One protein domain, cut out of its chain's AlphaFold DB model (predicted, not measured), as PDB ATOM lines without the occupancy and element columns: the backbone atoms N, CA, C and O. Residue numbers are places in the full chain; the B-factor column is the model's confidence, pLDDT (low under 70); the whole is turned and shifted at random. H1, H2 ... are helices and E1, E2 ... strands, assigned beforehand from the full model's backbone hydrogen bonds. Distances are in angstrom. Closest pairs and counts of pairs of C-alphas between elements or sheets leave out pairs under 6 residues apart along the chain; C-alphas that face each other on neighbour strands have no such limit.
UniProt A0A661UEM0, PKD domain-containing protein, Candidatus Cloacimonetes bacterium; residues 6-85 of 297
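Overview. This is residues 6 to 85 of the 297 residues of the protein "PKD domain-containing protein" of Candidatus Cloacimonetes bacterium (UniProt A0A661UEM0). With little regular structure, residues 6 to 63 wind in a short stack of turns, with parallel sheet E1, E3, E4 along one side; hairpin E5 and E6 sits away at one end. The printed part has 80 residues, 25 in named elements, mostly strand: E1 E2 E3 H1 E4 E5 E6. It is compact, radius of gyration of the C-alphas 13.4 A, yet elongated, 41 by 24 by 18 A.

Along the chain. E1, residues 12 to 15, begins at C-alpha 12 (-43.904, -31.272, 22.589) and spans 9.8 A. E2 is residues 26 to 28, E3 37 to 40, 10.1 A, H1 47 to 50, E4 61 to 63, E5 74 to 76. E6, residues 81 to 84, ends at C-alpha 84 (-55.424, -25.829, 44.685).

Arrangement. E1 and E3 are parallel, 6 degrees, N 14 and O 38 2.8 A apart. E3 and E4 are parallel, N 62 and O 37 2.8 A apart. H1, too short for any O i to N i+4 pair, only grazes this sheet with residues 47 to 48. E2 pairs with no named strand. E5 and E6 form an antiparallel hairpin, N 81 and O 76 2.8 A apart.

Size, cuts and confidence. The farthest C-alphas, Asp 32 and Lys 85, are 42.3 A apart. The printed part has no cut. pLDDT is under 70 at residues 22, 29 to 34 and 53.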
ATOM      1  N   LYS A   6     -40.013 -23.050  25.365       83.00
ATOM      2  CA  LYS A   6     -39.490 -23.027  23.995       83.00
ATOM      3  C   LYS A   6     -39.042 -24.409  23.562       83.00
ATOM      4  O   LYS A   6     -38.282 -25.055  24.278       83.00
ATOM      5  N   PHE A   7     -39.461 -24.830  22.375       79.88
ATOM      6  CA  PHE A   7     -39.059 -26.109  21.789       79.88
ATOM      7  C   PHE A   7     -38.673 -25.956  20.312       79.88
ATOM      8  O   PHE A   7     -39.047 -24.986  19.646       79.88
ATOM      9  N   ARG A   8     -37.854 -26.888  19.810       78.56
ATOM     10  CA  ARG A   8     -37.281 -26.835  18.459       78.56
ATOM     11  C   ARG A   8     -36.985 -28.248  17.949       78.56
ATOM     12  O   ARG A   8     -36.353 -29.019  18.662       78.56
ATOM     13  N   TYR A   9     -37.388 -28.547  16.710       76.56
ATOM     14  CA  TYR A   9     -37.160 -29.839  16.032       76.56
ATOM     15  C   TYR A   9     -37.614 -31.075  16.833       76.56
ATOM     16  O   TYR A   9     -37.024 -32.147  16.720       76.56
ATOM     17  N   SER A  10     -38.647 -30.924  17.660       79.12
ATOM     18  CA  SER A  10     -39.172 -31.984  18.516       79.12
ATOM     19  C   SER A  10     -40.675 -31.843  18.673       79.12
ATOM     20  O   SER A  10     -41.193 -30.724  18.661       79.12
ATOM     21  N   ASP A  11     -41.342 -32.961  18.920       87.19
ATOM     22  CA  ASP A  11     -42.725 -32.939  19.372       87.19
ATOM     23  C   ASP A  11     -42.767 -32.590  20.857       87.19
ATOM     24  O   ASP A  11     -42.041 -33.168  21.669       87.19
ATOM     25  N   LEU A  12     -43.617 -31.632  21.210       89.25
ATOM     26  CA  LEU A  12     -43.904 -31.272  22.589       89.25
ATOM     27  C   LEU A  12     -45.327 -31.709  22.910       89.25
ATOM     28  O   LEU A  12     -46.283 -31.283  22.262       89.25
ATOM     29  N   ARG A  13     -45.471 -32.544  23.937       91.50
ATOM     30  CA  ARG A  13     -46.776 -32.878  24.494       91.50
ATOM     31  C   ARG A  13     -46.917 -32.284  25.880       91.50
ATOM     32  O   ARG A  13     -46.110 -32.563  26.762       91.50
ATOM     33  N   ILE A  14     -47.966 -31.499  26.052       92.12
ATOM     34  CA  ILE A  14     -48.360 -30.907  27.320       92.12
ATOM     35  C   ILE A  14     -49.676 -31.561  27.702       92.12
ATOM     36  O   ILE A  14     -50.671 -31.460  26.987       92.12
ATOM     37  N   SER A  15     -49.646 -32.299  28.802       92.56
ATOM     38  CA  SER A  15     -50.805 -33.002  29.331       92.56
ATOM     39  C   SER A  15     -50.877 -32.775  30.829       92.56
ATOM     40  O   SER A  15     -49.837 -32.705  31.490       92.56
ATOM     41  N   ASN A  16     -52.090 -32.654  31.363       92.38
ATOM     42  CA  ASN A  16     -52.327 -32.543  32.799       92.38
ATOM     43  C   ASN A  16     -51.544 -31.412  33.485       92.38
ATOM     44  O   ASN A  16     -51.017 -31.595  34.580       92.38
ATOM     45  N   SER A  17     -51.405 -30.263  32.824       92.25
ATOM     46  CA  SER A  17     -50.489 -29.195  33.241       92.25
ATOM     47  C   SER A  17     -51.211 -27.872  33.494       92.25
ATOM     48  O   SER A  17     -52.257 -27.615  32.910       92.25
ATOM     49  N   VAL A  18     -50.626 -27.009  34.330       92.81
ATOM     50  CA  VAL A  18     -51.073 -25.618  34.528       92.81
ATOM     51  C   VAL A  18     -49.932 -24.683  34.122       92.81
ATOM     52  O   VAL A  18     -48.865 -24.712  34.736       92.81
ATOM     53  N   LEU A  19     -50.141 -23.864  33.088       91.56
ATOM     54  CA  LEU A  19     -49.163 -22.916  32.542       91.56
ATOM     55  C   LEU A  19     -49.737 -21.503  32.570       91.56
ATOM     56  O   LEU A  19     -50.655 -21.180  31.815       91.56
ATOM     57  N   ARG A  20     -49.215 -20.656  33.462       87.00
ATOM     58  CA  ARG A  20     -49.667 -19.270  33.613       87.00
ATOM     59  C   ARG A  20     -48.520 -18.329  33.964       87.00
ATOM     60  O   ARG A  20     -47.540 -18.718  34.596       87.00
ATOM     61  N   SER A  21     -48.769 -17.046  33.727       77.50
ATOM     62  CA  SER A  21     -47.970 -15.876  34.106       77.50
ATOM     63  C   SER A  21     -46.645 -15.714  33.355       77.50
ATOM     64  O   SER A  21     -45.777 -14.974  33.822       77.50
ATOM     65  N   ASN A  22     -46.493 -16.319  32.170       67.69
ATOM     66  CA  ASN A  22     -45.281 -16.187  31.346       67.69
ATOM     67  C   ASN A  22     -45.457 -15.286  30.109       67.69
ATOM     68  O   ASN A  22     -44.514 -15.087  29.331       67.69
ATOM     69  N   GLY A  23     -46.641 -14.688  29.950       77.38
ATOM     70  CA  GLY A  23     -47.004 -13.860  28.803       77.38
ATOM     71  C   GLY A  23     -47.439 -14.737  27.637       77.38
ATOM     72  O   GLY A  23     -48.612 -15.062  27.526       77.38
ATOM     73  N   VAL A  24     -46.484 -15.119  26.790       81.19
ATOM     74  CA  VAL A  24     -46.659 -16.253  25.876       81.19
ATOM     75  C   VAL A  24     -46.234 -17.492  26.646       81.19
ATOM     76  O   VAL A  24     -45.072 -17.580  27.049       81.19
ATOM     77  N   GLU A  25     -47.154 -18.428  26.855       85.62
ATOM     78  CA  GLU A  25     -46.891 -19.627  27.655       85.62
ATOM     79  C   GLU A  25     -46.022 -20.629  26.890       85.62
ATOM     80  O   GLU A  25     -45.155 -21.280  27.478       85.62
ATOM     81  N   ILE A  26     -46.213 -20.729  25.570       85.06
ATOM     82  CA  ILE A  26     -45.502 -21.674  24.702       85.06
ATOM     83  C   ILE A  26     -45.128 -20.979  23.393       85.06
ATOM     84  O   ILE A  26     -45.973 -20.363  22.746       85.06
ATOM     85  N   ALA A  27     -43.869 -21.119  22.983       81.25
ATOM     86  CA  ALA A  27     -43.363 -20.621  21.712       81.25
ATOM     87  C   ALA A  27     -42.480 -21.666  21.016       81.25
ATOM     88  O   ALA A  27     -41.768 -22.446  21.652       81.25
ATOM     89  N   GLY A  28     -42.492 -21.656  19.690       70.88
ATOM     90  CA  GLY A  28     -41.538 -22.381  18.862       70.88
ATOM     91  C   GLY A  28     -40.273 -21.568  18.639       70.88
ATOM     92  O   GLY A  28     -40.247 -20.349  18.805       70.88
ATOM     93  N   VAL A  29     -39.195 -22.234  18.233       66.81
ATOM     94  CA  VAL A  29     -38.038 -21.539  17.661       66.81
ATOM     95  C   VAL A  29     -38.033 -21.785  16.158       66.81
ATOM     96  O   VAL A  29     -37.534 -22.818  15.703       66.81
ATOM     97  N   SER A  30     -38.604 -20.845  15.407       55.94
ATOM     98  CA  SER A  30     -38.703 -20.910  13.951       55.94
ATOM     99  C   SER A  30     -37.320 -20.892  13.300       55.94
ATOM    100  O   SER A  30     -36.442 -20.139  13.706       55.94
ATOM    101  N   ASP A  31     -37.139 -21.799  12.343       55.97
ATOM    102  CA  ASP A  31     -36.280 -21.638  11.165       55.97
ATOM    103  C   ASP A  31     -36.785 -22.590  10.056       55.97
ATOM    104  O   ASP A  31     -36.747 -22.196   8.906       55.97
ATOM    105  N   ASP A  32     -37.371 -23.757  10.395       56.03
ATOM    106  CA  ASP A  32     -38.149 -24.645   9.496       56.03
ATOM    107  C   ASP A  32     -38.958 -25.669  10.341       56.03
ATOM    108  O   ASP A  32     -38.413 -26.661  10.823       56.03
ATOM    109  N   SER A  33     -40.244 -25.420  10.620       62.12
ATOM    110  CA  SER A  33     -41.049 -26.110  11.655       62.12
ATOM    111  C   SER A  33     -41.250 -27.628  11.449       62.12
ATOM    112  O   SER A  33     -42.239 -28.055  10.858       62.12
ATOM    113  N   LEU A  34     -40.357 -28.453  12.016       65.44
ATOM    114  CA  LEU A  34     -40.457 -29.929  12.049       65.44
ATOM    115  C   LEU A  34     -41.037 -30.513  13.359       65.44
ATOM    116  O   LEU A  34     -40.950 -31.720  13.559       65.44
ATOM    117  N   GLY A  35     -41.558 -29.694  14.277       76.69
ATOM    118  CA  GLY A  35     -42.096 -30.160  15.565       76.69
ATOM    119  C   GLY A  35     -43.598 -29.923  15.705       76.69
ATOM    120  O   GLY A  35     -44.083 -28.862  15.303       76.69
ATOM    121  N   PHE A  36     -44.310 -30.882  16.299       86.31
ATOM    122  CA  PHE A  36     -45.738 -30.790  16.612       86.31
ATOM    123  C   PHE A  36     -45.978 -30.463  18.091       86.31
ATOM    124  O   PHE A  36     -45.283 -30.960  18.976       86.31
ATOM    125  N   LEU A  37     -46.994 -29.648  18.371       90.19
ATOM    126  CA  LEU A  37     -47.461 -29.360  19.725       90.19
ATOM    127  C   LEU A  37     -48.790 -30.070  19.964       90.19
ATOM    128  O   LEU A  37     -49.762 -29.802  19.269       90.19
ATOM    129  N   TYR A  38     -48.851 -30.918  20.984       93.31
ATOM    130  CA  TYR A  38     -50.089 -31.536  21.452       93.31
ATOM    131  C   TYR A  38     -50.407 -31.012  22.845       93.31
ATOM    132  O   TYR A  38     -49.574 -31.120  23.744       93.31
ATOM    133  N   VAL A  39     -51.609 -30.470  23.027       95.12
ATOM    134  CA  VAL A  39     -52.080 -29.994  24.332       95.12
ATOM    135  C   VAL A  39     -53.381 -30.701  24.675       95.12
ATOM    136  O   VAL A  39     -54.346 -30.610  23.914       95.12
ATOM    137  N   ASP A  40     -53.423 -31.397  25.807       96.06
ATOM    138  CA  ASP A  40     -54.629 -32.034  26.342       96.06
ATOM    139  C   ASP A  40     -54.743 -31.844  27.862       96.06
ATOM    140  O   ASP A  40     -53.733 -31.728  28.555       96.06
ATOM    141  N   TYR A  41     -55.973 -31.785  28.382       95.94
ATOM    142  CA  TYR A  41     -56.266 -31.694  29.820       95.94
ATOM    143  C   TYR A  41     -55.365 -30.717  30.594       95.94
ATOM    144  O   TYR A  41     -54.802 -31.082  31.622       95.94
ATOM    145  N   SER A  42     -55.152 -29.514  30.059       95.56
ATOM    146  CA  SER A  42     -54.246 -28.519  30.641       95.56
ATOM    147  C   SER A  42     -54.908 -27.145  30.765       95.56
ATOM    148  O   SER A  42     -55.682 -26.744  29.895       95.56
ATOM    149  N   ASP A  43     -54.582 -26.412  31.831       95.56
ATOM    150  CA  ASP A  43     -54.968 -25.010  32.022       95.56
ATOM    151  C   ASP A  43     -53.856 -24.097  31.497       95.56
ATOM    152  O   ASP A  43     -52.772 -24.031  32.083       95.56
ATOM    153  N   ILE A  44     -54.099 -23.414  30.380       94.56
ATOM    154  CA  ILE A  44     -53.117 -22.516  29.756       94.56
ATOM    155  C   ILE A  44     -53.675 -21.101  29.754       94.56
ATOM    156  O   ILE A  44     -54.734 -20.849  29.183       94.56
ATOM    157  N   GLN A  45     -52.934 -20.160  30.344       92.44
ATOM    158  CA  GLN A  45     -53.320 -18.755  30.331       92.44
ATOM    159  C   GLN A  45     -53.420 -18.223  28.897       92.44
ATOM    160  O   GLN A  45     -52.461 -18.283  28.131       92.44
ATOM    161  N   GLY A  46     -54.572 -17.651  28.551       90.62
ATOM    162  CA  GLY A  46     -54.873 -17.199  27.191       90.62
ATOM    163  C   GLY A  46     -55.357 -18.319  26.263       90.62
ATOM    164  O   GLY A  46     -55.602 -18.064  25.081       90.62
ATOM    165  N   GLY A  47     -55.488 -19.553  26.761       92.19
ATOM    166  CA  GLY A  47     -55.900 -20.723  25.992       92.19
ATOM    167  C   GLY A  47     -55.018 -20.936  24.762       92.19
ATOM    168  O   GLY A  47     -53.801 -20.758  24.810       92.19
ATOM    169  N   LEU A  48     -55.640 -21.255  23.623       89.62
ATOM    170  CA  LEU A  48     -54.928 -21.394  22.346       89.62
ATOM    171  C   LEU A  48     -54.200 -20.102  21.929       89.62
ATOM    172  O   LEU A  48     -53.145 -20.175  21.311       89.62
ATOM    173  N   ALA A  49     -54.720 -18.925  22.297       88.50
ATOM    174  CA  ALA A  49     -54.076 -17.641  22.007       88.50
ATOM    175  C   ALA A  49     -52.871 -17.345  22.920       88.50
ATOM    176  O   ALA A  49     -52.103 -16.429  22.637       88.50
ATOM    177  N   GLY A  50     -52.687 -18.116  23.998       87.00
ATOM    178  CA  GLY A  50     -51.480 -18.104  24.829       87.00
ATOM    179  C   GLY A  50     -50.279 -18.799  24.178       87.00
ATOM    180  O   GLY A  50     -49.164 -18.719  24.703       87.00
ATOM    181  N   ILE A  51     -50.493 -19.468  23.038       87.38
ATOM    182  CA  ILE A  51     -49.453 -20.087  22.215       87.38
ATOM    183  C   ILE A  51     -49.049 -19.102  21.117       87.38
ATOM    184  O   ILE A  51     -49.892 -18.599  20.375       87.38
ATOM    185  N   ASP A  52     -47.748 -18.852  20.983       83.31
ATOM    186  CA  ASP A  52     -47.202 -18.032  19.900       83.31
ATOM    187  C   ASP A  52     -47.210 -18.829  18.589       83.31
ATOM    188  O   ASP A  52     -46.236 -19.485  18.211       83.31
ATOM    189  N   ALA A  53     -48.357 -18.776  17.913       69.25
ATOM    190  CA  ALA A  53     -48.600 -19.371  16.604       69.25
ATOM    191  C   ALA A  53     -47.965 -18.586  15.439       69.25
ATOM    192  O   ALA A  53     -48.137 -18.974  14.291       69.25
ATOM    193  N   ASP A  54     -47.245 -17.490  15.696       70.94
ATOM    194  CA  ASP A  54     -46.394 -16.864  14.673       70.94
ATOM    195  C   ASP A  54     -45.005 -17.528  14.676       70.94
ATOM    196  O   ASP A  54     -44.355 -17.672  13.637       70.94
ATOM    197  N   SER A  55     -44.558 -17.984  15.851       71.88
ATOM    198  CA  SER A  55     -43.330 -18.768  16.044       71.88
ATOM    199  C   SER A  55     -43.485 -20.270  15.739       71.88
ATOM    200  O   SER A  55     -42.484 -20.982  15.606       71.88
ATOM    201  N   LEU A  56     -44.728 -20.749  15.619       71.88
ATOM    202  CA  LEU A  56     -45.117 -22.129  15.311       71.88
ATOM    203  C   LEU A  56     -46.065 -22.137  14.115       71.88
ATOM    204  O   LEU A  56     -47.005 -21.364  14.103       71.88
ATOM    205  N   ASP A  57     -45.909 -23.041  13.146       77.31
ATOM    206  CA  ASP A  57     -46.964 -23.235  12.140       77.31
ATOM    207  C   ASP A  57     -48.261 -23.671  12.848       77.31
ATOM    208  O   ASP A  57     -48.275 -24.684  13.551       77.31
ATOM    209  N   ALA A  58     -49.352 -22.919  12.673       78.31
ATOM    210  CA  ALA A  58     -50.646 -23.222  13.283       78.31
ATOM    211  C   ALA A  58     -51.170 -24.622  12.909       78.31
ATOM    212  O   ALA A  58     -51.893 -25.234  13.696       78.31
ATOM    213  N   ASN A  59     -50.771 -25.164  11.751       84.06
ATOM    214  CA  ASN A  59     -51.108 -26.534  11.346       84.06
ATOM    215  C   ASN A  59     -50.408 -27.607  12.195       84.06
ATOM    216  O   ASN A  59     -50.819 -28.766  12.170       84.06
ATOM    217  N   ASN A  60     -49.377 -27.231  12.954       85.25
ATOM    218  CA  ASN A  60     -48.634 -28.121  13.837       85.25
ATOM    219  C   ASN A  60     -49.125 -28.067  15.294       85.25
ATOM    220  O   ASN A  60     -48.531 -28.719  16.153       85.25
ATOM    221  N   ILE A  61     -50.187 -27.302  15.588       88.88
ATOM    222  CA  ILE A  61     -50.770 -27.184  16.929       88.88
ATOM    223  C   ILE A  61     -52.045 -28.028  17.016       88.88
ATOM    224  O   ILE A  61     -53.068 -27.732  16.399       88.88
ATOM    225  N   PHE A  62     -52.007 -29.055  17.856       92.62
ATOM    226  CA  PHE A  62     -53.131 -29.924  18.172       92.62
ATOM    227  C   PHE A  62     -53.690 -29.577  19.553       92.62
ATOM    228  O   PHE A  62     -53.229 -30.074  20.582       92.62
ATOM    229  N   TRP A  63     -54.714 -28.723  19.561       94.06
ATOM    230  CA  TRP A  63     -55.501 -28.419  20.755       94.06
ATOM    231  C   TRP A  63     -56.570 -29.495  20.965       94.06
ATOM    232  O   TRP A  63     -57.634 -29.469  20.344       94.06
ATOM    233  N   LEU A  64     -56.251 -30.487  21.790       96.12
ATOM    234  CA  LEU A  64     -57.102 -31.647  22.040       96.12
ATOM    235  C   LEU A  64     -58.132 -31.351  23.153       96.12
ATOM    236  O   LEU A  64     -58.393 -30.204  23.519       96.12
ATOM    237  N   ASN A  65     -58.769 -32.402  23.672       94.88
ATOM    238  CA  ASN A  65     -59.855 -32.284  24.642       94.88
ATOM    239  C   ASN A  65     -59.371 -31.876  26.043       94.88
ATOM    240  O   ASN A  65     -58.250 -32.166  26.453       94.88
ATOM    241  N   GLY A  66     -60.287 -31.278  26.809       95.00
ATOM    242  CA  GLY A  66     -60.134 -31.069  28.250       95.00
ATOM    243  C   GLY A  66     -59.261 -29.887  28.661       95.00
ATOM    244  O   GLY A  66     -59.070 -29.691  29.854       95.00
ATOM    245  N   ASN A  67     -58.754 -29.105  27.708       96.88
ATOM    246  CA  ASN A  67     -58.016 -27.886  28.016       96.88
ATOM    247  C   ASN A  67     -58.947 -26.762  28.476       96.88
ATOM    248  O   ASN A  67     -60.052 -26.613  27.944       96.88
ATOM    249  N   ILE A  68     -58.468 -25.947  29.412       96.31
ATOM    250  CA  ILE A  68     -59.178 -24.787  29.960       96.31
ATOM    251  C   ILE A  68     -58.270 -23.544  29.965       96.31
ATOM    252  O   ILE A  68     -57.063 -23.641  29.750       96.31
ATOM    253  N   ASP A  69     -58.873 -22.374  30.166       95.25
ATOM    254  CA  ASP A  69     -58.176 -21.126  30.499       95.25
ATOM    255  C   ASP A  69     -58.941 -20.451  31.637       95.25
ATOM    256  O   ASP A  69     -59.744 -19.541  31.431       95.25
ATOM    257  N   GLU A  70     -58.742 -20.958  32.846       95.06
ATOM    258  CA  GLU A  70     -59.482 -20.526  34.032       95.06
ATOM    259  C   GLU A  70     -58.530 -20.344  35.204       95.06
ATOM    260  O   GLU A  70     -57.593 -21.109  35.370       95.06
ATOM    261  N   ASN A  71     -58.757 -19.354  36.068       92.50
ATOM    262  CA  ASN A  71     -57.850 -19.144  37.197       92.50
ATOM    263  C   ASN A  71     -57.782 -20.410  38.087       92.50
ATOM    264  O   ASN A  71     -58.803 -20.750  38.690       92.50
ATOM    265  N   PRO A  72     -56.600 -21.044  38.261       93.06
ATOM    266  CA  PRO A  72     -56.446 -22.316  38.968       93.06
ATOM    267  C   PRO A  72     -56.699 -22.206  40.475       93.06
ATOM    268  O   PRO A  72     -56.762 -23.219  41.162       93.06
ATOM    269  N   GLN A  73     -56.872 -20.995  41.018       93.75
ATOM    270  CA  GLN A  73     -57.164 -20.769  42.437       93.75
ATOM    271  C   GLN A  73     -56.109 -21.384  43.372       93.75
ATOM    272  O   GLN A  73     -56.455 -22.083  44.323       93.75
ATOM    273  N   PHE A  74     -54.820 -21.111  43.145       90.56
ATOM    274  CA  PHE A  74     -53.777 -21.516  44.092       90.56
ATOM    275  C   PHE A  74     -53.986 -20.879  45.476       90.56
ATOM    276  O   PHE A  74     -54.478 -19.747  45.583       90.56
ATOM    277  N   VAL A  75     -53.617 -21.602  46.540       86.62
ATOM    278  CA  VAL A  75     -53.731 -21.150  47.937       86.62
ATOM    279  C   VAL A  75     -53.011 -19.817  48.132       86.62
ATOM    280  O   VAL A  75     -53.644 -18.856  48.579       86.62
ATOM    281  N   ASP A  76     -51.743 -19.742  47.721       83.50
ATOM    282  CA  ASP A  76     -50.945 -18.515  47.736       83.50
ATOM    283  C   ASP A  76     -49.862 -18.559  46.647       83.50
ATOM    284  O   ASP A  76     -48.760 -19.072  46.845       83.50
ATOM    285  N   SER A  77     -50.174 -18.007  45.474       81.50
ATOM    286  CA  SER A  77     -49.242 -17.977  44.344       81.50
ATOM    287  C   SER A  77     -48.071 -17.009  44.531       81.50
ATOM    288  O   SER A  77     -47.041 -17.196  43.888       81.50
ATOM    289  N   LEU A  78     -48.184 -16.002  45.406       83.12
ATOM    290  CA  LEU A  78     -47.101 -15.041  45.655       83.12
ATOM    291  C   LEU A  78     -45.970 -15.672  46.469       83.12
ATOM    292  O   LEU A  78     -44.807 -15.317  46.286       83.12
ATOM    293  N   ASN A  79     -46.315 -16.632  47.329       80.62
ATOM    294  CA  ASN A  79     -45.370 -17.396  48.140       80.62
ATOM    295  C   ASN A  79     -45.140 -18.826  47.617       80.62
ATOM    296  O   ASN A  79     -44.609 -19.661  48.346       80.62
ATOM    297  N   TYR A  80     -45.519 -19.115  46.365       77.56
ATOM    298  CA  TYR A  80     -45.352 -20.425  45.714       77.56
ATOM    299  C   TYR A  80     -46.040 -21.601  46.433       77.56
ATOM    300  O   TYR A  80     -45.653 -22.759  46.271       77.56
ATOM    301  N   VAL A  81     -47.112 -21.333  47.180       81.38
ATOM    302  CA  VAL A  81     -48.013 -22.371  47.694       81.38
ATOM    303  C   VAL A  81     -49.017 -22.705  46.590       81.38
ATOM    304  O   VAL A  81     -50.136 -22.188  46.549       81.38
ATOM    305  N   LEU A  82     -48.571 -23.550  45.658       84.69
ATOM    306  CA  LEU A  82     -49.292 -23.922  44.434       84.69
ATOM    307  C   LEU A  82     -50.283 -25.084  44.626       84.69
ATOM    308  O   LEU A  82     -50.663 -25.743  43.664       84.69
ATOM    309  N   SER A  83     -50.723 -25.344  45.857       85.19
ATOM    310  CA  SER A  83     -51.869 -26.226  46.090       85.19
ATOM    311  C   SER A  83     -53.167 -25.545  45.646       85.19
ATOM    312  O   SER A  83     -53.299 -24.322  45.739       85.19
ATOM    313  N   LEU A  84     -54.130 -26.327  45.156       89.31
ATOM    314  CA  LEU A  84     -55.424 -25.829  44.685       89.31
ATOM    315  C   LEU A  84     -56.367 -25.544  45.868       89.31
ATOM    316  O   LEU A  84     -56.425 -26.304  46.835       89.31
ATOM    317  N   LYS A  85     -57.128 -24.446  45.804       89.94
ATOM    318  CA  LYS A  85     -58.238 -24.181  46.737       89.94
ATOM    319  C   LYS A  85     -59.439 -25.059  46.397       89.94
ATOM    320  O   LYS A  85     -59.695 -25.352  45.232       89.94
TER     321      LYS A  85